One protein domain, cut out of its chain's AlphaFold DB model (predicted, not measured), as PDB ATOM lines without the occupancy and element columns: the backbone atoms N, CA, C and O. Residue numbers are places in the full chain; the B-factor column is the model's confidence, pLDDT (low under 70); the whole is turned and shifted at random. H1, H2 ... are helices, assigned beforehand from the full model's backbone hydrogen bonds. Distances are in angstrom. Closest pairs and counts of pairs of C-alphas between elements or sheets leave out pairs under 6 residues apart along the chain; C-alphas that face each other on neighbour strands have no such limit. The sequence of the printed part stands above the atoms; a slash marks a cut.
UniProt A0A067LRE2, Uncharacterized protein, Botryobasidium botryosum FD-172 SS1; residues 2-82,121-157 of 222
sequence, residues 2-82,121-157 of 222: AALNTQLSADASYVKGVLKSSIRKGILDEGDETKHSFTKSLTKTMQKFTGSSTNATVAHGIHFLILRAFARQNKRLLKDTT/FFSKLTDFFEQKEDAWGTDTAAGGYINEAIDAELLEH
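Overview. This is residues 2 to 82 and 121 to 157 of the 222 residues of an uncharacterized protein of Botryobasidium botryosum FD-172 SS1 (UniProt A0A067LRE2). H3 makes the core: it crosses one end of a helical hairpin of H1 and H2, and H6 packs across the other side of H3. Residues 2 to 14 of H1 stick out beyond the rest as an arm, while H5 lies off to one side without touching any helix, and the short H4 follows the end of H3. The printed part has 118 residues with six named helices, H1 to H6 in chain order, and no named strand; the class is all helix, and the helix packing is mostly crossed. The whole is compact, with a radius of gyration of the C-alphas of 15.0 A and spans of 43 by 40 by 32 A.

Arrangement. H1, residues 2 to 27, forms a helical hairpin with H2, residues 38 to 50. They touch at a shallow tilt of 20 degrees, opposite ways, through residues 18 to 26 of H1; the closest C-alphas are those of Ser 22 and Ser 41, 6.1 A apart. H3, residues 58 to 73, touches H1 at 70.3 degrees, only just about perpendicular, with the C-alphas of Ile 23 and Arg 68 closest at 5.9 A. H3 touches H2 at a steep tilt of 62 degrees, opposite ways, with the C-alphas of Leu 42 and Gly 61 closest at 6.9 A. H6, residues 145 to 156, touches H3 at a steep tilt of 69.6 degrees, only just short of about perpendicular, the same way; the C-alphas of Ala 69 and Ala 149 are closest, 5.6 A apart. H4, residues 75 to 79, only just touches H1, with 3 pairs of C-alphas within 8 A, the closest being Arg 24 and Leu 78 at 6.5 A. H5, residues 121 to 136, is close to H3 but not clearly touching, the closest C-alphas being those of Phe 70 and Leu 125 at 7.4 A. H5 and H6 are apart, as are H1 and H6. Every O i to N i+4 pair is within hydrogen-bond range in H2, H3 and H6, against 21 of 22 in H1, 11 of 12 in H5 and 0 of 1 in H4, where 2 of 2 O i to N i+3 pairs are.

Along the chain. H1 begins at C-alpha 2, (163.674, 230.269, 181.006), and measures 37.5 A from first to last C-alpha. H2 measures 17.8 A, H3 23.0 A, H4 6.9 A, H5 21.4 A and H6 16.6 A. H3 begins at C-alpha 58, (142.456, 244.446, 155.586), and H6 ends at C-alpha 156, (139.540, 228.185, 142.805).

Size, cuts and confidence. The two C-alphas farthest apart are those of Ala 2 and Leu 155, 47.5 A. Residues 83 to 120 are not printed, and C-alphas 82 and 121 across this cut are 12.5 A apart. Of the links printed whole, H3 to H4 is tight and the others are short. The mean pLDDT of the printed part is 77.0; residues 2 to 4, 30 to 34, 79 to 82 and 134 to 144 are under 70.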
ATOM      1  N   ALA A   2     163.964 231.460 181.823       67.12
ATOM      2  CA  ALA A   2     163.674 230.269 181.006       67.12
ATOM      3  C   ALA A   2     162.169 229.960 180.824       67.12
ATOM      4  O   ALA A   2     161.741 229.691 179.711       67.12
ATOM      5  N   ALA A   3     161.355 230.072 181.882       66.94
ATOM      6  CA  ALA A   3     159.919 229.766 181.817       66.94
ATOM      7  C   ALA A   3     159.140 230.667 180.838       66.94
ATOM      8  O   ALA A   3     158.239 230.199 180.149       66.94
ATOM      9  N   LEU A   4     159.529 231.942 180.734       69.12
ATOM     10  CA  LEU A   4     158.874 232.910 179.853       69.12
ATOM     11  C   LEU A   4     159.175 232.619 178.373       69.12
ATOM     12  O   LEU A   4     158.276 232.670 177.540       69.12
ATOM     13  N   ASN A   5     160.410 232.213 178.061       70.94
ATOM     14  CA  ASN A   5     160.780 231.770 176.715       70.94
ATOM     15  C   ASN A   5     160.085 230.458 176.323       70.94
ATOM     16  O   ASN A   5     159.687 230.301 175.169       70.94
ATOM     17  N   THR A   6     159.906 229.527 177.266       73.44
ATOM     18  CA  THR A   6     159.170 228.280 177.013       73.44
ATOM     19  C   THR A   6     157.702 228.556 176.696       73.44
ATOM     20  O   THR A   6     157.192 228.018 175.715       73.44
ATOM     21  N   GLN A   7     157.049 229.432 177.466       72.31
ATOM     22  CA  GLN A   7     155.657 229.815 177.218       72.31
ATOM     23  C   GLN A   7     155.499 230.509 175.859       72.31
ATOM     24  O   GLN A   7     154.645 230.121 175.066       72.31
ATOM     25  N   LEU A   8     156.383 231.459 175.536       72.81
ATOM     26  CA  LEU A   8     156.358 232.159 174.249       72.81
ATOM     27  C   LEU A   8     156.545 231.200 173.061       72.81
ATOM     28  O   LEU A   8     155.889 231.337 172.030       72.81
ATOM     29  N   SER A   9     157.426 230.207 173.203       72.75
ATOM     30  CA  SER A   9     157.642 229.175 172.185       72.75
ATOM     31  C   SER A   9     156.414 228.276 171.997       72.75
ATOM     32  O   SER A   9     156.055 227.938 170.862       72.75
ATOM     33  N   ALA A  10     155.738 227.916 173.093       73.38
ATOM     34  CA  ALA A  10     154.507 227.132 173.058       73.38
ATOM     35  C   ALA A  10     153.377 227.899 172.354       73.38
ATOM     36  O   ALA A  10     152.762 227.367 171.426       73.38
ATOM     37  N   ASP A  11     153.181 229.172 172.702       74.50
ATOM     38  CA  ASP A  11     152.163 230.030 172.092       74.50
ATOM     39  C   ASP A  11     152.449 230.260 170.599       74.50
ATOM     40  O   ASP A  11     151.564 230.120 169.752       74.50
ATOM     41  N   ALA A  12     153.710 230.515 170.231       76.62
ATOM     42  CA  ALA A  12     154.109 230.650 168.831       76.62
ATOM     43  C   ALA A  12     153.863 229.361 168.028       76.62
ATOM     44  O   ALA A  12     153.447 229.413 166.867       76.62
ATOM     45  N   SER A  13     154.100 228.196 168.636       77.25
ATOM     46  CA  SER A  13     153.840 226.893 168.014       77.25
ATOM     47  C   SER A  13     152.343 226.644 167.832       77.25
ATOM     48  O   SER A  13     151.924 226.206 166.759       77.25
ATOM     49  N   TYR A  14     151.528 227.004 168.829       80.50
ATOM     50  CA  TYR A  14     150.070 226.947 168.747       80.50
ATOM     51  C   TYR A  14     149.536 227.819 167.604       80.50
ATOM     52  O   TYR A  14     148.795 227.336 166.742       80.50
ATOM     53  N   VAL A  15     149.982 229.077 167.522       82.56
ATOM     54  CA  VAL A  15     149.581 230.014 166.460       82.56
ATOM     55  C   VAL A  15     149.963 229.479 165.081       82.56
ATOM     56  O   VAL A  15     149.129 229.448 164.170       82.56
ATOM     57  N   LYS A  16     151.197 228.983 164.930       82.50
ATOM     58  CA  LYS A  16     151.671 228.344 163.694       82.50
ATOM     59  C   LYS A  16     150.805 227.142 163.307       82.50
ATOM     60  O   LYS A  16     150.455 227.001 162.134       82.50
ATOM     61  N   GLY A  17     150.417 226.304 164.269       82.50
ATOM     62  CA  GLY A  17     149.545 225.149 164.048       82.50
ATOM     63  C   GLY A  17     148.148 225.539 163.557       82.50
ATOM     64  O   GLY A  17     147.701 225.061 162.510       82.50
ATOM     65  N   VAL A  18     147.484 226.464 164.258       83.44
ATOM     66  CA  VAL A  18     146.143 226.963 163.894       83.44
ATOM     67  C   VAL A  18     146.145 227.599 162.506       83.44
ATOM     68  O   VAL A  18     145.258 227.319 161.688       83.44
ATOM     69  N   LEU A  19     147.155 228.419 162.214       84.50
ATOM     70  CA  LEU A  19     147.296 229.090 160.928       84.50
ATOM     71  C   LEU A  19     147.534 228.079 159.800       84.50
ATOM     72  O   LEU A  19     146.845 228.114 158.779       84.50
ATOM     73  N   LYS A  20     148.445 227.120 160.005       85.19
ATOM     74  CA  LYS A  20     148.744 226.068 159.027       85.19
ATOM     75  C   LYS A  20     147.528 225.188 158.736       85.19
ATOM     76  O   LYS A  20     147.259 224.912 157.570       85.19
ATOM     77  N   SER A  21     146.779 224.788 159.764       84.19
ATOM     78  CA  SER A  21     145.534 224.020 159.613       84.19
ATOM     79  C   SER A  21     144.493 224.794 158.798       84.19
ATOM     80  O   SER A  21     143.897 224.256 157.865       84.19
ATOM     81  N   SER A  22     144.327 226.088 159.082       85.06
ATOM     82  CA  SER A  22     143.341 226.934 158.396       85.06
ATOM     83  C   SER A  22     143.688 227.169 156.922       85.06
ATOM     84  O   SER A  22     142.799 227.143 156.070       85.06
ATOM     85  N   ILE A  23     144.976 227.331 156.604       86.69
ATOM     86  CA  ILE A  23     145.472 227.400 155.222       86.69
ATOM     87  C   ILE A  23     145.273 226.057 154.516       86.69
ATOM     88  O   ILE A  23     144.808 226.019 153.378       86.69
ATOM     89  N   ARG A  24     145.584 224.945 155.195       85.62
ATOM     90  CA  ARG A  24     145.462 223.602 154.624       85.62
ATOM     91  C   ARG A  24     144.033 223.306 154.171       85.62
ATOM     92  O   ARG A  24     143.858 222.916 153.022       85.62
ATOM     93  N   LYS A  25     143.033 223.586 155.014       83.44
ATOM     94  CA  LYS A  25     141.602 223.401 154.700       83.44
ATOM     95  C   LYS A  25     141.103 224.232 153.513       83.44
ATOM     96  O   LYS A  25     140.043 223.951 152.965       83.44
ATOM     97  N   GLY A  26     141.824 225.290 153.140       80.12
ATOM     98  CA  GLY A  26     141.510 226.095 151.961       80.12
ATOM     99  C   GLY A  26     142.183 225.619 150.670       80.12
ATOM    100  O   GLY A  26     141.847 226.113 149.603       80.12
ATOM    101  N   ILE A  27     143.157 224.706 150.747       82.19
ATOM    102  CA  ILE A  27     144.045 224.381 149.614       82.19
ATOM    103  C   ILE A  27     144.080 222.892 149.293       82.19
ATOM    104  O   ILE A  27     144.193 222.528 148.121       82.19
ATOM    105  N   LEU A  28     144.070 222.031 150.309       81.38
ATOM    106  CA  LEU A  28     144.086 220.589 150.119       81.38
ATOM    107  C   LEU A  28     142.657 220.055 150.167       81.38
ATOM    108  O   LEU A  28     141.902 220.396 151.072       81.38
ATOM    109  N   ASP A  29     142.329 219.200 149.205       71.31
ATOM    110  CA  ASP A  29     141.144 218.352 149.257       71.31
ATOM    111  C   ASP A  29     141.439 217.211 150.244       71.31
ATOM    112  O   ASP A  29     142.064 216.208 149.892       71.31
ATOM    113  N   GLU A  30     141.109 217.410 151.523       65.31
ATOM    114  CA  GLU A  30     141.202 216.367 152.549       65.31
ATOM    115  C   GLU A  30     139.846 215.650 152.666       65.31
ATOM    116  O   GLU A  30     139.012 216.003 153.493       65.31
ATOM    117  N   GLY A  31     139.632 214.634 151.823       65.75
ATOM    118  CA  GLY A  31     138.447 213.766 151.877       65.75
ATOM    119  C   GLY A  31     137.165 214.416 151.340       65.75
ATOM    120  O   GLY A  31     137.205 215.100 150.320       65.75
ATOM    121  N   ASP A  32     136.040 214.181 152.026       54.03
ATOM    122  CA  ASP A  32     134.692 214.651 151.653       54.03
ATOM    123  C   ASP A  32     134.416 216.128 152.019       54.03
ATOM    124  O   ASP A  32     133.335 216.654 151.742       54.03
ATOM    125  N   GLU A  33     135.367 216.831 152.647       62.75
ATOM    126  CA  GLU A  33     135.199 218.251 152.972       62.75
ATOM    127  C   GLU A  33     135.549 219.146 151.771       62.75
ATOM    128  O   GLU A  33     136.686 219.204 151.304       62.75
ATOM    129  N   THR A  34     134.573 219.934 151.309       68.50
ATOM    130  CA  THR A  34     134.802 220.991 150.315       68.50
ATOM    131  C   THR A  34     135.803 222.021 150.841       68.50
ATOM    132  O   THR A  34     135.614 222.554 151.944       68.50
ATOM    133  N   LYS A  35     136.806 222.373 150.024       79.25
ATOM    134  CA  LYS A  35     137.773 223.441 150.320       79.25
ATOM    135  C   LYS A  35     137.079 224.697 150.840       79.25
ATOM    136  O   LYS A  35     136.122 225.206 150.253       79.25
ATOM    137  N   HIS A  36     137.587 225.234 151.942       82.38
ATOM    138  CA  HIS A  36     137.068 226.476 152.493       82.38
ATOM    139  C   HIS A  36     137.493 227.682 151.651       82.38
ATOM    140  O   HIS A  36     138.686 227.905 151.422       82.38
ATOM    141  N   SER A  37     136.517 228.524 151.306       84.62
ATOM    142  CA  SER A  37     136.756 229.825 150.683       84.62
ATOM    143  C   SER A  37     137.678 230.710 151.534       84.62
ATOM    144  O   SER A  37     137.837 230.497 152.744       84.62
ATOM    145  N   PHE A  38     138.329 231.686 150.907       86.12
ATOM    146  CA  PHE A  38     139.204 232.642 151.578       86.12
ATOM    147  C   PHE A  38     138.490 233.346 152.728       86.12
ATOM    148  O   PHE A  38     138.968 233.276 153.863       86.12
ATOM    149  N   THR A  39     137.323 233.939 152.468       84.19
ATOM    150  CA  THR A  39     136.577 234.709 153.471       84.19
ATOM    151  C   THR A  39     136.189 233.823 154.655       84.19
ATOM    152  O   THR A  39     136.439 234.178 155.805       84.19
ATOM    153  N   LYS A  40     135.686 232.607 154.397       85.06
ATOM    154  CA  LYS A  40     135.316 231.647 155.451       85.06
ATOM    155  C   LYS A  40     136.520 231.236 156.298       85.06
ATOM    156  O   LYS A  40     136.414 231.157 157.523       85.06
ATOM    157  N   SER A  41     137.662 230.968 155.664       86.06
ATOM    158  CA  SER A  41     138.890 230.612 156.376       86.06
ATOM    159  C   SER A  41     139.448 231.779 157.184       86.06
ATOM    160  O   SER A  41     139.853 231.566 158.326       86.06
ATOM    161  N   LEU A  42     139.425 233.000 156.647       85.75
ATOM    162  CA  LEU A  42     139.871 234.198 157.353       85.75
ATOM    163  C   LEU A  42     139.003 234.452 158.588       85.75
ATOM    164  O   LEU A  42     139.535 234.569 159.689       85.75
ATOM    165  N   THR A  43     137.675 234.438 158.443       85.56
ATOM    166  CA  THR A  43     136.746 234.645 159.561       85.56
ATOM    167  C   THR A  43     136.922 233.590 160.654       85.56
ATOM    168  O   THR A  43     137.018 233.938 161.828       85.56
ATOM    169  N   LYS A  44     137.035 232.304 160.288       85.31
ATOM    170  CA  LYS A  44     137.289 231.224 161.259       85.31
ATOM    171  C   LYS A  44     138.642 231.374 161.954       85.31
ATOM    172  O   LYS A  44     138.747 231.108 163.147       85.31
ATOM    173  N   THR A  45     139.672 231.786 161.220       85.69
ATOM    174  CA  THR A  45     141.014 232.009 161.777       85.69
ATOM    175  C   THR A  45     140.994 233.170 162.772       85.69
ATOM    176  O   THR A  45     141.486 233.034 163.888       85.69
ATOM    177  N   MET A  46     140.343 234.279 162.417       87.06
ATOM    178  CA  MET A  46     140.205 235.446 163.291       87.06
ATOM    179  C   MET A  46     139.374 235.155 164.537       87.06
ATOM    180  O   MET A  46     139.757 235.569 165.631       87.06
ATOM    181  N   GLN A  47     138.304 234.370 164.403       86.44
ATOM    182  CA  GLN A  47     137.515 233.916 165.543       86.44
ATOM    183  C   GLN A  47     138.360 233.092 166.522       86.44
ATOM    184  O   GLN A  47     138.227 233.263 167.729       86.44
ATOM    185  N   LYS A  48     139.265 232.239 166.024       83.94
ATOM    186  CA  LYS A  48     140.163 231.449 166.882       83.94
ATOM    187  C   LYS A  48     141.205 232.297 167.607       83.94
ATOM    188  O   LYS A  48     141.516 231.992 168.749       83.94
ATOM    189  N   PHE A  49     141.743 233.333 166.963       83.44
ATOM    190  CA  PHE A  49     142.786 234.164 167.574       83.44
ATOM    191  C   PHE A  49     142.254 235.276 168.473       83.44
ATOM    192  O   PHE A  49     142.894 235.619 169.457       83.44
ATOM    193  N   THR A  50     141.103 235.851 168.135       81.62
ATOM    194  CA  THR A  50     140.585 237.052 168.812       81.62
ATOM    195  C   THR A  50     139.281 236.808 169.565       81.62
ATOM    196  O   THR A  50     138.748 237.729 170.173       81.62
ATOM    197  N   GLY A  51     138.716 235.599 169.479       81.25
ATOM    198  CA  GLY A  51     137.380 235.290 169.997       81.25
ATOM    199  C   GLY A  51     136.238 235.915 169.188       81.25
ATOM    200  O   GLY A  51     135.076 235.647 169.477       81.25
ATOM    201  N   SER A  52     136.542 236.716 168.159       78.38
ATOM    202  CA  SER A  52     135.558 237.440 167.357       78.38
ATOM    203  C   SER A  52     135.789 237.272 165.856       78.38
ATOM    204  O   SER A  52     136.913 237.293 165.356       78.38
ATOM    205  N   SER A  53     134.692 237.131 165.117       73.56
ATOM    206  CA  SER A  53     134.672 237.071 163.655       73.56
ATOM    207  C   SER A  53     134.727 238.451 162.989       73.56
ATOM    208  O   SER A  53     135.066 238.533 161.810       73.56
ATOM    209  N   THR A  54     134.412 239.528 163.715       73.00
ATOM    210  CA  THR A  54     134.264 240.889 163.164       73.00
ATOM    211  C   THR A  54     135.551 241.713 163.185       73.00
ATOM    212  O   THR A  54     135.614 242.760 162.550       73.00
ATOM    213  N   ASN A  55     136.601 241.228 163.850       76.12
ATOM    214  CA  ASN A  55     137.868 241.950 164.018       76.12
ATOM    215  C   ASN A  55     138.875 241.716 162.873       76.12
ATOM    216  O   ASN A  55     140.052 242.056 162.993       76.12
ATOM    217  N   ALA A  56     138.445 241.108 161.764       80.31
ATOM    218  CA  ALA A  56     139.301 240.900 160.603       80.31
ATOM    219  C   ALA A  56     139.592 242.243 159.914       80.31
ATOM    220  O   ALA A  56     138.696 242.865 159.348       80.31
ATOM    221  N   THR A  57     140.849 242.688 159.937       82.31
ATOM    222  CA  THR A  57     141.271 243.897 159.206       82.31
ATOM    223  C   THR A  57     141.781 243.556 157.804       82.31
ATOM    224  O   THR A  57     142.139 242.411 157.517       82.31
ATOM    225  N   VAL A  58     141.882 244.569 156.940       79.81
ATOM    226  CA  VAL A  58     142.456 244.446 155.586       79.81
ATOM    227  C   VAL A  58     143.855 243.821 155.618       79.81
ATOM    228  O   VAL A  58     144.151 242.928 154.826       79.81
ATOM    229  N   ALA A  59     144.696 244.223 156.577       79.50
ATOM    230  CA  ALA A  59     146.046 243.683 156.736       79.50
ATOM    231  C   ALA A  59     146.036 242.170 157.015       79.50
ATOM    232  O   ALA A  59     146.795 241.423 156.400       79.50
ATOM    233  N   HIS A  60     145.125 241.694 157.874       83.12
ATOM    234  CA  HIS A  60     144.954 240.258 158.117       83.12
ATOM    235  C   HIS A  60     144.559 239.522 156.836       83.12
ATOM    236  O   HIS A  60     145.087 238.446 156.560       83.12
ATOM    237  N   GLY A  61     143.665 240.114 156.039       82.75
ATOM    238  CA  GLY A  61     143.261 239.563 154.750       82.75
ATOM    239  C   GLY A  61     144.434 239.427 153.779       82.75
ATOM    240  O   GLY A  61     144.658 238.343 153.243       82.75
ATOM    241  N   ILE A  62     145.229 240.485 153.608       81.81
ATOM    242  CA  ILE A  62     146.400 240.480 152.720       81.81
ATOM    243  C   ILE A  62     147.426 239.432 153.170       81.81
ATOM    244  O   ILE A  62     147.877 238.625 152.357       81.81
ATOM    245  N   HIS A  63     147.756 239.377 154.464       81.38
ATOM    246  CA  HIS A  63     148.688 238.370 154.984       81.38
ATOM    247  C   HIS A  63     148.173 236.951 154.750       81.38
ATOM    248  O   HIS A  63     148.911 236.086 154.277       81.38
ATOM    249  N   PHE A  64     146.895 236.707 155.039       85.56
ATOM    250  CA  PHE A  64     146.284 235.398 154.846       85.56
ATOM    251  C   PHE A  64     146.248 234.984 153.370       85.56
ATOM    252  O   PHE A  64     146.442 233.810 153.048       85.56
ATOM    253  N   LEU A  65     146.066 235.946 152.464       85.38
ATOM    254  CA  LEU A  65     146.082 235.715 151.026       85.38
ATOM    255  C   LEU A  65     147.484 235.322 150.543       85.38
ATOM    256  O   LEU A  65     147.630 234.315 149.850       85.38
ATOM    257  N   ILE A  66     148.520 236.056 150.962       83.69
ATOM    258  CA  ILE A  66     149.920 235.740 150.634       83.69
ATOM    259  C   ILE A  66     150.278 234.338 151.136       83.69
ATOM    260  O   ILE A  66     150.871 233.545 150.401       83.69
ATOM    261  N   LEU A  67     149.863 234.006 152.360       86.94
ATOM    262  CA  LEU A  67     150.060 232.688 152.953       86.94
ATOM    263  C   LEU A  67     149.385 231.578 152.139       86.94
ATOM    264  O   LEU A  67     150.004 230.536 151.901       86.94
ATOM    265  N   ARG A  68     148.141 231.786 151.684       86.69
ATOM    266  CA  ARG A  68     147.441 230.819 150.822       86.69
ATOM    267  C   ARG A  68     148.120 230.678 149.461       86.69
ATOM    268  O   ARG A  68     148.335 229.552 149.016       86.69
ATOM    269  N   ALA A  69     148.517 231.781 148.830       84.50
ATOM    270  CA  ALA A  69     149.223 231.761 147.551       84.50
ATOM    271  C   ALA A  69     150.558 231.001 147.646       84.50
ATOM    272  O   ALA A  69     150.815 230.086 146.861       84.50
ATOM    273  N   PHE A  70     151.357 231.285 148.678       85.50
ATOM    274  CA  PHE A  70     152.603 230.566 148.947       85.50
ATOM    275  C   PHE A  70     152.365 229.065 149.169       85.50
ATOM    276  O   PHE A  70     153.068 228.209 148.625       85.50
ATOM    277  N   ALA A  71     151.338 228.724 149.946       86.25
ATOM    278  CA  ALA A  71     150.982 227.347 150.248       86.25
ATOM    279  C   ALA A  71     150.471 226.567 149.019       86.25
ATOM    280  O   ALA A  71     150.742 225.369 148.911       86.25
ATOM    281  N   ARG A  72     149.815 227.226 148.052       83.25
ATOM    282  CA  ARG A  72     149.446 226.616 146.760       83.25
ATOM    283  C   ARG A  72     150.665 226.248 145.918       83.25
ATOM    284  O   ARG A  72     150.648 225.202 145.275       83.25
ATOM    285  N   GLN A  73     151.713 227.065 145.948       83.50
ATOM    286  CA  GLN A  73     152.974 226.776 145.255       83.50
ATOM    287  C   GLN A  73     153.778 225.680 145.975       83.50
ATOM    288  O   GLN A  73     154.509 224.918 145.347       83.50
ATOM    289  N   ASN A  74     153.588 225.538 147.292       83.56
ATOM    290  CA  ASN A  74     154.368 224.647 148.152       83.56
ATOM    291  C   ASN A  74     153.519 223.580 148.870       83.56
ATOM    292  O   ASN A  74     153.774 223.249 150.031       83.56
ATOM    293  N   LYS A  75     152.530 222.982 148.184       80.62
ATOM    294  CA  LYS A  75     151.565 222.022 148.780       80.62
ATOM    295  C   LYS A  75     152.219 220.866 149.549       80.62
ATOM    296  O   LYS A  75     151.650 220.369 150.518       80.62
ATOM    297  N   ARG A  76     153.416 220.428 149.138       79.25
ATOM    298  CA  ARG A  76     154.161 219.331 149.788       79.25
ATOM    299  C   ARG A  76     154.505 219.656 151.251       79.25
ATOM    300  O   ARG A  76     154.299 218.818 152.120       79.25
ATOM    301  N   LEU A  77     154.863 220.909 151.541       80.19
ATOM    302  CA  LEU A  77     155.219 221.375 152.890       80.19
ATOM    303  C   LEU A  77     154.022 221.409 153.861       80.19
ATOM    304  O   LEU A  77     154.193 221.451 155.086       80.19
ATOM    305  N   LEU A  78     152.794 221.398 153.329       76.19
ATOM    306  CA  LEU A  78     151.570 221.303 154.127       76.19
ATOM    307  C   LEU A  78     151.266 219.863 154.546       76.19
ATOM    308  O   LEU A  78     150.710 219.678 155.627       76.19
ATOM    309  N   LYS A  79     151.630 218.871 153.721       69.12
ATOM    310  CA  LYS A  79     151.347 217.439 153.936       69.12
ATOM    311  C   LYS A  79     152.332 216.764 154.890       69.12
ATOM    312  O   LYS A  79     151.976 215.819 155.575       69.12
ATOM    313  N   ASP A  80     153.558 217.268 154.971       56.66
ATOM    314  CA  ASP A  80     154.649 216.582 155.674       56.66
ATOM    315  C   ASP A  80     154.541 216.565 157.211       56.66
ATOM    316  O   ASP A  80     155.330 215.897 157.870       56.66
ATOM    317  N   THR A  81     153.569 217.264 157.805       49.84
ATOM    318  CA  THR A  81     153.461 217.413 159.274       49.84
ATOM    319  C   THR A  81     152.298 216.632 159.888       49.84
ATOM    320  O   THR A  81     152.136 216.649 161.099       49.84
ATOM    321  N   THR A  82     151.490 215.923 159.090       45.84
ATOM    322  CA  THR A  82     150.362 215.109 159.588       45.84
ATOM    323  C   THR A  82     150.724 213.690 160.005       45.84
ATOM    324  O   THR A  82     149.857 212.973 160.483       45.84
ATOM    325  N   PHE A 121     157.457 224.381 156.716       81.69
ATOM    326  CA  PHE A 121     156.604 225.335 155.993       81.69
ATOM    327  C   PHE A 121     156.887 226.796 156.376       81.69
ATOM    328  O   PHE A 121     157.087 227.628 155.498       81.69
ATOM    329  N   PHE A 122     156.967 227.093 157.677       81.31
ATOM    330  CA  PHE A 122     157.234 228.447 158.164       81.31
ATOM    331  C   PHE A 122     158.672 228.906 157.911       81.31
ATOM    332  O   PHE A 122     158.870 230.077 157.634       81.31
ATOM    333  N   SER A 123     159.656 228.001 157.920       80.88
ATOM    334  CA  SER A 123     161.039 228.356 157.570       80.88
ATOM    335  C   SER A 123     161.150 228.739 156.091       80.88
ATOM    336  O   SER A 123     161.793 229.720 155.744       80.88
ATOM    337  N   LYS A 124     160.474 227.992 155.209       81.81
ATOM    338  CA  LYS A 124     160.404 228.316 153.776       81.81
ATOM    339  C   LYS A 124     159.595 229.575 153.485       81.81
ATOM    340  O   LYS A 124     159.888 230.267 152.519       81.81
ATOM    341  N   LEU A 125     158.582 229.848 154.298       82.69
ATOM    342  CA  LEU A 125     157.814 231.080 154.217       82.69
ATOM    343  C   LEU A 125     158.663 232.294 154.623       82.69
ATOM    344  O   LEU A 125     158.589 233.317 153.955       82.69
ATOM    345  N   THR A 126     159.479 232.180 155.674       81.31
ATOM    346  CA  THR A 126     160.431 233.234 156.055       81.31
ATOM    347  C   THR A 126     161.446 233.480 154.940       81.31
ATOM    348  O   THR A 126     161.549 234.616 154.493       81.31
ATOM    349  N   ASP A 127     162.074 232.421 154.398       82.31
ATOM    350  CA  ASP A 127     162.968 232.542 153.230       82.31
ATOM    351  C   ASP A 127     162.264 233.265 152.054       82.31
ATOM    352  O   ASP A 127     162.875 234.044 151.328       82.31
ATOM    353  N   PHE A 128     160.975 232.978 151.833       81.88
ATOM    354  CA  PHE A 128     160.184 233.598 150.771       81.88
ATOM    355  C   PHE A 128     159.952 235.087 151.020       81.88
ATOM    356  O   PHE A 128     160.088 235.871 150.088       81.88
ATOM    357  N   PHE A 129     159.611 235.484 152.247       79.31
ATOM    358  CA  PHE A 129     159.436 236.897 152.571       79.31
ATOM    359  C   PHE A 129     160.743 237.674 152.441       79.31
ATOM    360  O   PHE A 129     160.714 238.739 151.840       79.31
ATOM    361  N   GLU A 130     161.871 237.122 152.892       78.75
ATOM    362  CA  GLU A 130     163.192 237.746 152.718       78.75
ATOM    363  C   GLU A 130     163.517 237.958 151.229       78.75
ATOM    364  O   GLU A 130     163.815 239.068 150.801       78.75
ATOM    365  N   GLN A 131     163.340 236.926 150.396       77.25
ATOM    366  CA  GLN A 131     163.573 237.032 148.945       77.25
ATOM    367  C   GLN A 131     162.622 238.007 148.244       77.25
ATOM    368  O   GLN A 131     162.954 238.582 147.206       77.25
ATOM    369  N   LYS A 132     161.394 238.136 148.750       71.31
ATOM    370  CA  LYS A 132     160.385 239.019 148.171       71.31
ATOM    371  C   LYS A 132     160.493 240.451 148.676       71.31
ATOM    372  O   LYS A 132     160.105 241.339 147.930       71.31
ATOM    373  N   GLU A 133     161.042 240.687 149.861       70.56
ATOM    374  CA  GLU A 133     161.381 242.026 150.352       70.56
ATOM    375  C   GLU A 133     162.417 242.690 149.435       70.56
ATOM    376  O   GLU A 133     162.225 243.834 149.029       70.56
ATOM    377  N   ASP A 134     163.417 241.932 148.975       63.66
ATOM    378  CA  ASP A 134     164.386 242.406 147.978       63.66
ATOM    379  C   ASP A 134     163.730 242.767 146.628       63.66
ATOM    380  O   ASP A 134     164.174 243.680 145.933       63.66
ATOM    381  N   ALA A 135     162.660 242.059 146.245       63.56
ATOM    382  CA  ALA A 135     161.999 242.214 144.946       63.56
ATOM    383  C   ALA A 135     160.846 243.236 144.939       63.56
ATOM    384  O   ALA A 135     160.591 243.873 143.918       63.56
ATOM    385  N   TRP A 136     160.108 243.358 146.042       64.25
ATOM    386  CA  TRP A 136     158.931 244.224 146.176       64.25
ATOM    387  C   TRP A 136     159.234 245.510 146.954       64.25
ATOM    388  O   TRP A 136     158.443 246.454 146.909       64.25
ATOM    389  N   GLY A 137     160.375 245.575 147.643       61.69
ATOM    390  CA  GLY A 137     160.670 246.637 148.595       61.69
ATOM    391  C   GLY A 137     159.681 246.638 149.764       61.69
ATOM    392  O   GLY A 137     159.017 245.647 150.064       61.69
ATOM    393  N   THR A 138     159.547 247.786 150.425       59.28
ATOM    394  CA  THR A 138     158.665 247.954 151.596       59.28
ATOM    395  C   THR A 138     157.175 248.046 151.232       59.28
ATOM    396  O   THR A 138     156.332 248.052 152.128       59.28
ATOM    397  N   ASP A 139     156.833 248.129 149.940       58.09
ATOM    398  CA  ASP A 139     155.451 248.218 149.467       58.09
ATOM    399  C   ASP A 139     155.019 246.914 148.780       58.09
ATOM    400  O   ASP A 139     155.247 246.678 147.594       58.09
ATOM    401  N   THR A 140     154.315 246.069 149.530       55.22
ATOM    402  CA  THR A 140     153.715 244.825 149.023       55.22
ATOM    403  C   THR A 140     152.672 245.068 147.922       55.22
ATOM    404  O   THR A 140     152.352 244.141 147.175       55.22
ATOM    405  N   ALA A 141     152.170 246.299 147.764       54.81
ATOM    406  CA  ALA A 141     151.271 246.674 146.676       54.81
ATOM    407  C   ALA A 141     152.000 247.035 145.367       54.81
ATOM    408  O   ALA A 141     151.353 247.099 144.318       54.81
ATOM    409  N   ALA A 142     153.320 247.255 145.393       53.28
ATOM    410  CA  ALA A 142     154.112 247.576 144.203       53.28
ATOM    411  C   ALA A 142     154.416 246.339 143.336       53.28
ATOM    412  O   ALA A 142     154.601 246.456 142.128       53.28
ATOM    413  N   GLY A 143     154.414 245.142 143.933       55.97
ATOM    414  CA  GLY A 143     154.881 243.908 143.294       55.97
ATOM    415  C   GLY A 143     153.867 243.123 142.455       55.97
ATOM    416  O   GLY A 143     154.205 242.025 142.025       55.97
ATOM    417  N   GLY A 144     152.623 243.592 142.281       66.44
ATOM    418  CA  GLY A 144     151.565 242.905 141.507       66.44
ATOM    419  C   GLY A 144     151.066 241.562 142.077       66.44
ATOM    420  O   GLY A 144     149.946 241.148 141.794       66.44
ATOM    421  N   TYR A 145     151.842 240.928 142.957       73.12
ATOM    422  CA  TYR A 145     151.606 239.597 143.514       73.12
ATOM    423  C   TYR A 145     150.288 239.462 144.280       73.12
ATOM    424  O   TYR A 145     149.669 238.402 144.264       73.12
ATOM    425  N   ILE A 146     149.824 240.530 144.939       75.75
ATOM    426  CA  ILE A 146     148.520 240.521 145.616       75.75
ATOM    427  C   ILE A 146     147.396 240.319 144.594       75.75
ATOM    428  O   ILE A 146     146.493 239.531 144.849       75.75
ATOM    429  N   ASN A 147     147.466 240.967 143.426       77.12
ATOM    430  CA  ASN A 147     146.458 240.796 142.380       77.12
ATOM    431  C   ASN A 147     146.502 239.376 141.804       77.12
ATOM    432  O   ASN A 147     145.465 238.728 141.723       77.12
ATOM    433  N   GLU A 148     147.697 238.848 141.519       78.62
ATOM    434  CA  GLU A 148     147.862 237.457 141.066       78.62
ATOM    435  C   GLU A 148     147.302 236.450 142.084       78.62
ATOM    436  O   GLU A 148     146.655 235.466 141.721       78.62
ATOM    437  N   ALA A 149     147.515 236.702 143.378       81.81
ATOM    438  CA  ALA A 149     146.993 235.868 144.450       81.81
ATOM    439  C   ALA A 149     145.461 235.955 144.576       81.81
ATOM    440  O   ALA A 149     144.824 234.931 144.823       81.81
ATOM    441  N   ILE A 150     144.871 237.144 144.382       81.69
ATOM    442  CA  ILE A 150     143.413 237.346 144.317       81.69
ATOM    443  C   ILE A 150     142.834 236.557 143.144       81.69
ATOM    444  O   ILE A 150     141.865 235.821 143.323       81.69
ATOM    445  N   ASP A 151     143.429 236.677 141.959       81.81
ATOM    446  CA  ASP A 151     142.923 236.024 140.752       81.81
ATOM    447  C   ASP A 151     143.021 234.495 140.867       81.81
ATOM    448  O   ASP A 151     142.079 233.781 140.521       81.81
ATOM    449  N   ALA A 152     144.105 233.982 141.460       81.25
ATOM    450  CA  ALA A 152     144.234 232.562 141.779       81.25
ATOM    451  C   ALA A 152     143.191 232.079 142.806       81.25
ATOM    452  O   ALA A 152     142.757 230.929 142.750       81.25
ATOM    453  N   GLU A 153     142.791 232.927 143.759       81.75
ATOM    454  CA  GLU A 153     141.740 232.598 144.725       81.75
ATOM    455  C   GLU A 153     140.353 232.588 144.075       81.75
ATOM    456  O   GLU A 153     139.582 231.668 144.332       81.75
ATOM    457  N   LEU A 154     140.053 233.552 143.200       80.94
ATOM    458  CA  LEU A 154     138.787 233.614 142.461       80.94
ATOM    459  C   LEU A 154     138.637 232.469 141.458       80.94
ATOM    460  O   LEU A 154     137.524 232.006 141.231       80.94
ATOM    461  N   LEU A 155     139.737 231.988 140.877       80.06
ATOM    462  CA  LEU A 155     139.699 230.825 139.994       80.06
ATOM    463  C   LEU A 155     139.307 229.547 140.754       80.06
ATOM    464  O   LEU A 155     138.519 228.750 140.253       80.06
ATOM    465  N   GLU A 156     139.837 229.358 141.966       78.44
ATOM    466  CA  GLU A 156     139.540 228.185 142.805       78.44
ATOM    467  C   GLU A 156     138.181 228.316 143.523       78.44
ATOM    468  O   GLU A 156     137.481 227.328 143.739       78.44
ATOM    469  N   HIS A 157     137.795 229.540 143.893       79.94
ATOM    470  CA  HIS A 157     136.569 229.861 144.621       79.94
ATOM    471  C   HIS A 157     135.822 231.032 143.960       79.94
ATOM    472  O   HIS A 157     135.798 232.137 144.506       79.94
TER     473      HIS A 157